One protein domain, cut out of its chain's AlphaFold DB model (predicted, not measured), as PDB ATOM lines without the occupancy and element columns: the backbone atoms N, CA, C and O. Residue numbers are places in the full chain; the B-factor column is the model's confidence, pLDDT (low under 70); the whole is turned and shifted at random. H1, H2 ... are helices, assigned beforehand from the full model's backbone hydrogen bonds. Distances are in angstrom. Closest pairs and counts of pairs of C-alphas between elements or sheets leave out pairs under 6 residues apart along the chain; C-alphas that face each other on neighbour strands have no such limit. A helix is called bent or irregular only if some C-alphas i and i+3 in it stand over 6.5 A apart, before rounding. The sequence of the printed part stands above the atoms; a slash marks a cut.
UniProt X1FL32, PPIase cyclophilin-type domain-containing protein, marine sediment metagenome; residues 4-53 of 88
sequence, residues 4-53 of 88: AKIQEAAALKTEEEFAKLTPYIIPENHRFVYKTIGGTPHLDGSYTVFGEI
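Overview. This is residues 4 to 53 of the 88 residues of the protein "PPIase cyclophilin-type domain-containing protein" of marine sediment metagenome (UniProt X1FL32). A single helix, H1, stands out alone as a long arm at one end; a strung-out link leads from it to a short helix, H2, and a tail without named elements first folds back from H2 and then swings away. There is no packed core: H1 and H2 are apart, and the whole is open and thin. The printed part has 50 residues with two named helices, H1 then H2, and no named strand; its class is all helix. It is extended, with a radius of gyration of the C-alphas of 17.1 A and spans of 50 by 24 by 12 A.

Arrangement. Begin at H1, residues 4 to 20, the longest helix. Residues 4 to 25, of which 4 to 20 belong to H1, stand free. Past a short link of 7 residues you reach H2, residues 28 to 36, and the two helices are apart. Residues 32 to 38, of which 32 to 36 belong to H2, also stand free, as do residues 45 to 53. In H2 every O i to N i+4 pair is within hydrogen-bond range; in H1, 12 of 13 are.

Along the chain. Find C-alpha 4 at (19.579, 57.259, -36.467); from there H1 runs 24.8 A to C-alpha 20 at (-4.021, 60.659, -29.707), with x falling. H2 runs 12.4 A from C-alpha 28 to C-alpha 36 at (-14.044, 36.837, -9.478). Neither helix is bent.

Size, cuts and confidence. The two C-alphas farthest apart are those of Lys 5 and Ile 53, at 50.5 A. Residues 37 to 53 hold no named element. The printed part has no cut. Its mean pLDDT is 88.7, and no printed residue is under 70.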
ATOM      1  N   ALA A   4      19.904  56.717 -37.786       79.81
ATOM      2  CA  ALA A   4      19.579  57.259 -36.467       79.81
ATOM      3  C   ALA A   4      18.445  58.294 -36.541       79.81
ATOM      4  O   ALA A   4      17.466  58.190 -35.806       79.81
ATOM      5  N   LYS A   5      18.508  59.216 -37.511       82.00
ATOM      6  CA  LYS A   5      17.457  60.227 -37.728       82.00
ATOM      7  C   LYS A   5      16.121  59.622 -38.148       82.00
ATOM      8  O   LYS A   5      15.067  60.154 -37.814       82.00
ATOM      9  N   ILE A   6      16.155  58.521 -38.900       80.56
ATOM     10  CA  ILE A   6      14.941  57.823 -39.340       80.56
ATOM     11  C   ILE A   6      14.258  57.138 -38.150       80.56
ATOM     12  O   ILE A   6      13.038  57.225 -38.031       80.56
ATOM     13  N   GLN A   7      15.028  56.499 -37.263       79.19
ATOM     14  CA  GLN A   7      14.490  55.867 -36.054       79.19
ATOM     15  C   GLN A   7      13.935  56.906 -35.072       79.19
ATOM     16  O   GLN A   7      12.845  56.718 -34.545       79.19
ATOM     17  N   GLU A   8      14.630  58.030 -34.890       84.31
ATOM     18  CA  GLU A   8      14.177  59.135 -34.037       84.31
ATOM     19  C   GLU A   8      12.860  59.745 -34.549       84.31
ATOM     20  O   GLU A   8      11.893  59.866 -33.799       84.31
ATOM     21  N   ALA A   9      12.767  60.037 -35.851       84.69
ATOM     22  CA  ALA A   9      11.543  60.560 -36.456       84.69
ATOM     23  C   ALA A   9      10.379  59.551 -36.432       84.69
ATOM     24  O   ALA A   9       9.218  59.951 -36.323       84.69
ATOM     25  N   ALA A  10      10.668  58.250 -36.546       82.56
ATOM     26  CA  ALA A  10       9.665  57.197 -36.422       82.56
ATOM     27  C   ALA A  10       9.156  57.068 -34.979       82.56
ATOM     28  O   ALA A  10       7.949  56.944 -34.786       82.56
ATOM     29  N   ALA A  11      10.042  57.149 -33.983       83.44
ATOM     30  CA  ALA A  11       9.679  57.127 -32.568       83.44
ATOM     31  C   ALA A  11       8.812  58.336 -32.187       83.44
ATOM     32  O   ALA A  11       7.725  58.144 -31.655       83.44
ATOM     33  N   LEU A  12       9.212  59.554 -32.576       84.56
ATOM     34  CA  LEU A  12       8.437  60.783 -32.352       84.56
ATOM     35  C   LEU A  12       7.031  60.711 -32.959       84.56
ATOM     36  O   LEU A  12       6.047  61.003 -32.289       84.56
ATOM     37  N   LYS A  13       6.913  60.265 -34.216       87.19
ATOM     38  CA  LYS A  13       5.599  60.078 -34.855       87.19
ATOM     39  C   LYS A  13       4.762  59.019 -34.154       87.19
ATOM     40  O   LYS A  13       3.550  59.156 -34.052       87.19
ATOM     41  N   THR A  14       5.409  57.952 -33.704       82.88
ATOM     42  CA  THR A  14       4.747  56.876 -32.973       82.88
ATOM     43  C   THR A  14       4.197  57.417 -31.655       82.88
ATOM     44  O   THR A  14       3.019  57.231 -31.380       82.88
ATOM     45  N   GLU A  15       4.988  58.173 -30.893       83.75
ATOM     46  CA  GLU A  15       4.553  58.846 -29.663       83.75
ATOM     47  C   GLU A  15       3.408  59.843 -29.903       83.75
ATOM     48  O   GLU A  15       2.422  59.816 -29.168       83.75
ATOM     49  N   GLU A  16       3.487  60.674 -30.949       86.75
ATOM     50  CA  GLU A  16       2.417  61.609 -31.330       86.75
ATOM     51  C   GLU A  16       1.102  60.894 -31.668       86.75
ATOM     52  O   GLU A  16       0.026  61.371 -31.306       86.75
ATOM     53  N   GLU A  17       1.166  59.763 -32.370       84.44
ATOM     54  CA  GLU A  17      -0.010  58.958 -32.708       84.44
ATOM     55  C   GLU A  17      -0.555  58.218 -31.480       84.44
ATOM     56  O   GLU A  17      -1.759  58.259 -31.232       84.44
ATOM     57  N   PHE A  18       0.310  57.621 -30.651       78.44
ATOM     58  CA  PHE A  18      -0.096  56.977 -29.398       78.44
ATOM     59  C   PHE A  18      -0.730  57.967 -28.415       78.44
ATOM     60  O   PHE A  18      -1.696  57.612 -27.744       78.44
ATOM     61  N   ALA A  19      -0.258  59.215 -28.366       81.56
ATOM     62  CA  ALA A  19      -0.835  60.266 -27.529       81.56
ATOM     63  C   ALA A  19      -2.264  60.666 -27.944       81.56
ATOM     64  O   ALA A  19      -3.016  61.195 -27.124       81.56
ATOM     65  N   LYS A  20      -2.658  60.414 -29.200       86.00
ATOM     66  CA  LYS A  20      -4.021  60.659 -29.707       86.00
ATOM     67  C   LYS A  20      -4.963  59.486 -29.451       86.00
ATOM     68  O   LYS A  20      -6.180  59.658 -29.542       86.00
ATOM     69  N   LEU A  21      -4.429  58.298 -29.168       81.88
ATOM     70  CA  LEU A  21      -5.243  57.122 -28.895       81.88
ATOM     71  C   LEU A  21      -5.871  57.240 -27.509       81.88
ATOM     72  O   LEU A  21      -5.206  57.521 -26.512       81.88
ATOM     73  N   THR A  22      -7.170  56.978 -27.431       81.12
ATOM     74  CA  THR A  22      -7.806  56.756 -26.138       81.12
ATOM     75  C   THR A  22      -7.343  55.402 -25.598       81.12
ATOM     76  O   THR A  22      -7.337  54.414 -26.341       81.12
ATOM     77  N   PRO A  23      -6.938  55.314 -24.317       81.50
ATOM     78  CA  PRO A  23      -6.556  54.037 -23.741       81.50
ATOM     79  C   PRO A  23      -7.756  53.093 -23.789       81.50
ATOM     80  O   PRO A  23      -8.877  53.472 -23.443       81.50
ATOM     81  N   TYR A  24      -7.522  51.856 -24.222       82.94
ATOM     82  CA  TYR A  24      -8.555  50.832 -24.184       82.94
ATOM     83  C   TYR A  24      -8.948  50.559 -22.730       82.94
ATOM     84  O   TYR A  24      -8.118  50.199 -21.894       82.94
ATOM     85  N   ILE A  25     -10.234  50.728 -22.432       89.25
ATOM     86  CA  ILE A  25     -10.799  50.450 -21.115       89.25
ATOM     87  C   ILE A  25     -11.542  49.121 -21.203       89.25
ATOM     88  O   ILE A  25     -12.559  49.020 -21.888       89.25
ATOM     89  N   ILE A  26     -11.066  48.117 -20.462       90.75
ATOM     90  CA  ILE A  26     -11.735  46.811 -20.360       90.75
ATOM     91  C   ILE A  26     -13.176  47.029 -19.864       90.75
ATOM     92  O   ILE A  26     -13.328  47.634 -18.800       90.75
ATOM     93  N   PRO A  27     -14.220  46.549 -20.565       93.31
ATOM     94  CA  PRO A  27     -15.618  46.692 -20.154       93.31
ATOM     95  C   PRO A  27     -15.900  46.197 -18.730       93.31
ATOM     96  O   PRO A  27     -15.232  45.297 -18.216       93.31
ATOM     97  N   GLU A  28     -16.906  46.772 -18.069       94.62
ATOM     98  CA  GLU A  28     -17.193  46.480 -16.657       94.62
ATOM     99  C   GLU A  28     -17.524  45.008 -16.393       94.62
ATOM    100  O   GLU A  28     -16.976  44.416 -15.463       94.62
ATOM    101  N   ASN A  29     -18.348  44.403 -17.247       94.31
ATOM    102  CA  ASN A  29     -18.692  42.985 -17.180       94.31
ATOM    103  C   ASN A  29     -17.447  42.085 -17.276       94.31
ATOM    104  O   ASN A  29     -17.338  41.117 -16.528       94.31
ATOM    105  N   HIS A  30     -16.475  42.424 -18.130       93.25
ATOM    106  CA  HIS A  30     -15.231  41.656 -18.257       93.25
ATOM    107  C   HIS A  30     -14.346  41.838 -17.020       93.25
ATOM    108  O   HIS A  30     -13.846  40.864 -16.463       93.25
ATOM    109  N   ARG A  31     -14.210  43.075 -16.517       94.00
ATOM    110  CA  ARG A  31     -13.466  43.345 -15.273       94.00
ATOM    111  C   ARG A  31     -14.028  42.569 -14.084       94.00
ATOM    112  O   ARG A  31     -13.253  42.123 -13.244       94.00
ATOM    113  N   PHE A  32     -15.351  42.429 -13.996       95.69
ATOM    114  CA  PHE A  32     -15.988  41.650 -12.937       95.69
ATOM    115  C   PHE A  32     -15.590  40.170 -13.010       95.69
ATOM    116  O   PHE A  32     -15.172  39.608 -11.999       95.69
ATOM    117  N   VAL A  33     -15.640  39.563 -14.201       95.12
ATOM    118  CA  VAL A  33     -15.213  38.170 -14.420       95.12
ATOM    119  C   VAL A  33     -13.742  37.981 -14.045       95.12
ATOM    120  O   VAL A  33     -13.436  37.107 -13.235       95.12
ATOM    121  N   TYR A  34     -12.850  38.861 -14.519       94.31
ATOM    122  CA  TYR A  34     -11.416  38.783 -14.208       94.31
ATOM    123  C   TYR A  34     -11.104  38.859 -12.713       94.31
ATOM    124  O   TYR A  34     -10.149  38.242 -12.251       94.31
ATOM    125  N   LYS A  35     -11.907  39.599 -11.942       93.56
ATOM    126  CA  LYS A  35     -11.726  39.734 -10.490       93.56
ATOM    127  C   LYS A  35     -12.320  38.589  -9.673       93.56
ATOM    128  O   LYS A  35     -11.968  38.463  -8.505       93.56
ATOM    129  N   THR A  36     -13.256  37.826 -10.233       94.69
ATOM    130  CA  THR A  36     -14.044  36.837  -9.478       94.69
ATOM    131  C   THR A  36     -13.700  35.409  -9.866       94.69
ATOM    132  O   THR A  36     -13.368  34.608  -9.000       94.69
ATOM    133  N   ILE A  37     -13.761  35.099 -11.160       89.94
ATOM    134  CA  ILE A  37     -13.456  33.776 -11.714       89.94
ATOM    135  C   ILE A  37     -11.960  33.682 -12.051       89.94
ATOM    136  O   ILE A  37     -11.358  32.626 -11.890       89.94
ATOM    137  N   GLY A  38     -11.359  34.798 -12.476       89.25
ATOM    138  CA  GLY A  38      -9.956  34.890 -12.884       89.25
ATOM    139  C   GLY A  38      -9.799  35.121 -14.388       89.25
ATOM    140  O   GLY A  38     -10.747  35.491 -15.081       89.25
ATOM    141  N   GLY A  39      -8.579  34.927 -14.889       90.44
ATOM    142  CA  GLY A  39      -8.212  35.119 -16.294       90.44
ATOM    143  C   GLY A  39      -7.080  36.126 -16.479       90.44
ATOM    144  O   GLY A  39      -6.614  36.753 -15.527       90.44
ATOM    145  N   THR A  40      -6.638  36.278 -17.726       92.94
ATOM    146  CA  THR A  40      -5.406  37.003 -18.057       92.94
ATOM    147  C   THR A  40      -5.695  38.098 -19.092       92.94
ATOM    148  O   THR A  40      -5.430  37.905 -20.278       92.94
ATOM    149  N   PRO A  41      -6.225  39.266 -18.671       92.81
ATOM    150  CA  PRO A  41      -6.759  40.288 -19.582       92.81
ATOM    151  C   PRO A  41      -5.741  40.853 -20.576       92.81
ATOM    152  O   PRO A  41      -6.117  41.347 -21.631       92.81
ATOM    153  N   HIS A  42      -4.444  40.799 -20.262       90.12
ATOM    154  CA  HIS A  42      -3.398  41.290 -21.161       90.12
ATOM    155  C   HIS A  42      -3.153  40.376 -22.375       90.12
ATOM    156  O   HIS A  42      -2.427  40.769 -23.282       90.12
ATOM    157  N   LEU A  43      -3.737  39.171 -22.403       93.00
ATOM    158  CA  LEU A  43      -3.677  38.271 -23.558       93.00
ATOM    159  C   LEU A  43      -4.829  38.510 -24.551       93.00
ATOM    160  O   LEU A  43      -4.752  38.046 -25.694       93.00
ATOM    161  N   ASP A  44      -5.865  39.256 -24.152       90.75
ATOM    162  CA  ASP A  44      -7.018  39.568 -24.997       90.75
ATOM    163  C   ASP A  44      -6.579  40.314 -26.266       90.75
ATOM    164  O   ASP A  44      -5.771  41.242 -26.228       90.75
ATOM    165  N   GLY A  45      -7.100  39.894 -27.420       87.94
ATOM    166  CA  GLY A  45      -6.773  40.488 -28.723       87.94
ATOM    167  C   GLY A  45      -5.387  40.129 -29.275       87.94
ATOM    168  O   GLY A  45      -5.161  40.315 -30.468       87.94
ATOM    169  N   SER A  46      -4.495  39.571 -28.449       93.25
ATOM    170  CA  SER A  46      -3.161  39.115 -28.867       93.25
ATOM    171  C   SER A  46      -3.101  37.606 -29.134       93.25
ATOM    172  O   SER A  46      -2.277  37.160 -29.930       93.25
ATOM    173  N   TYR A  47      -3.981  36.817 -28.505       94.50
ATOM    174  CA  TYR A  47      -4.009  35.356 -28.631       94.50
ATOM    175  C   TYR A  47      -5.399  34.837 -29.014       94.50
ATOM    176  O   TYR A  47      -6.415  35.243 -28.453       94.50
ATOM    177  N   THR A  48      -5.442  33.894 -29.961       95.50
ATOM    178  CA  THR A  48      -6.686  33.244 -30.394       95.50
ATOM    179  C   THR A  48      -7.033  32.077 -29.476       95.50
ATOM    180  O   THR A  48      -6.291  31.097 -29.392       95.50
ATOM    181  N   VAL A  49      -8.204  32.133 -28.845       93.94
ATOM    182  CA  VAL A  49      -8.769  31.006 -28.091       93.94
ATOM    183  C   VAL A  49      -9.303  29.956 -29.074       93.94
ATOM    184  O   VAL A  49     -10.188  30.256 -29.873       93.94
ATOM    185  N   PHE A  50      -8.772  28.726 -29.031       95.56
ATOM    186  CA  PHE A  50      -9.162  27.635 -29.946       95.56
ATOM    187  C   PHE A  50      -9.971  26.508 -29.283       95.56
ATOM    188  O   PHE A  50     -10.437  25.597 -29.969       95.56
ATOM    189  N   GLY A  51     -10.136  26.543 -27.963       94.44
ATOM    190  CA  GLY A  51     -10.870  25.532 -27.215       94.44
ATOM    191  C   GLY A  51     -10.912  25.842 -25.724       94.44
ATOM    192  O   GLY A  51     -10.238  26.753 -25.250       94.44
ATOM    193  N   GLU A  52     -11.702  25.055 -25.004       93.69
ATOM    194  CA  GLU A  52     -11.862  25.130 -23.554       93.69
ATOM    195  C   GLU A  52     -11.786  23.729 -22.935       93.69
ATOM    196  O   GLU A  52     -12.019  22.716 -23.604       93.69
ATOM    197  N   ILE A  53     -11.459  23.671 -21.648       92.94
ATOM    198  CA  ILE A  53     -11.486  22.426 -20.881       92.94
ATOM    199  C   ILE A  53     -12.920  22.182 -20.422       92.94
ATOM    200  O   ILE A  53     -13.478  22.977 -19.673       92.94
TER     201      ILE A  53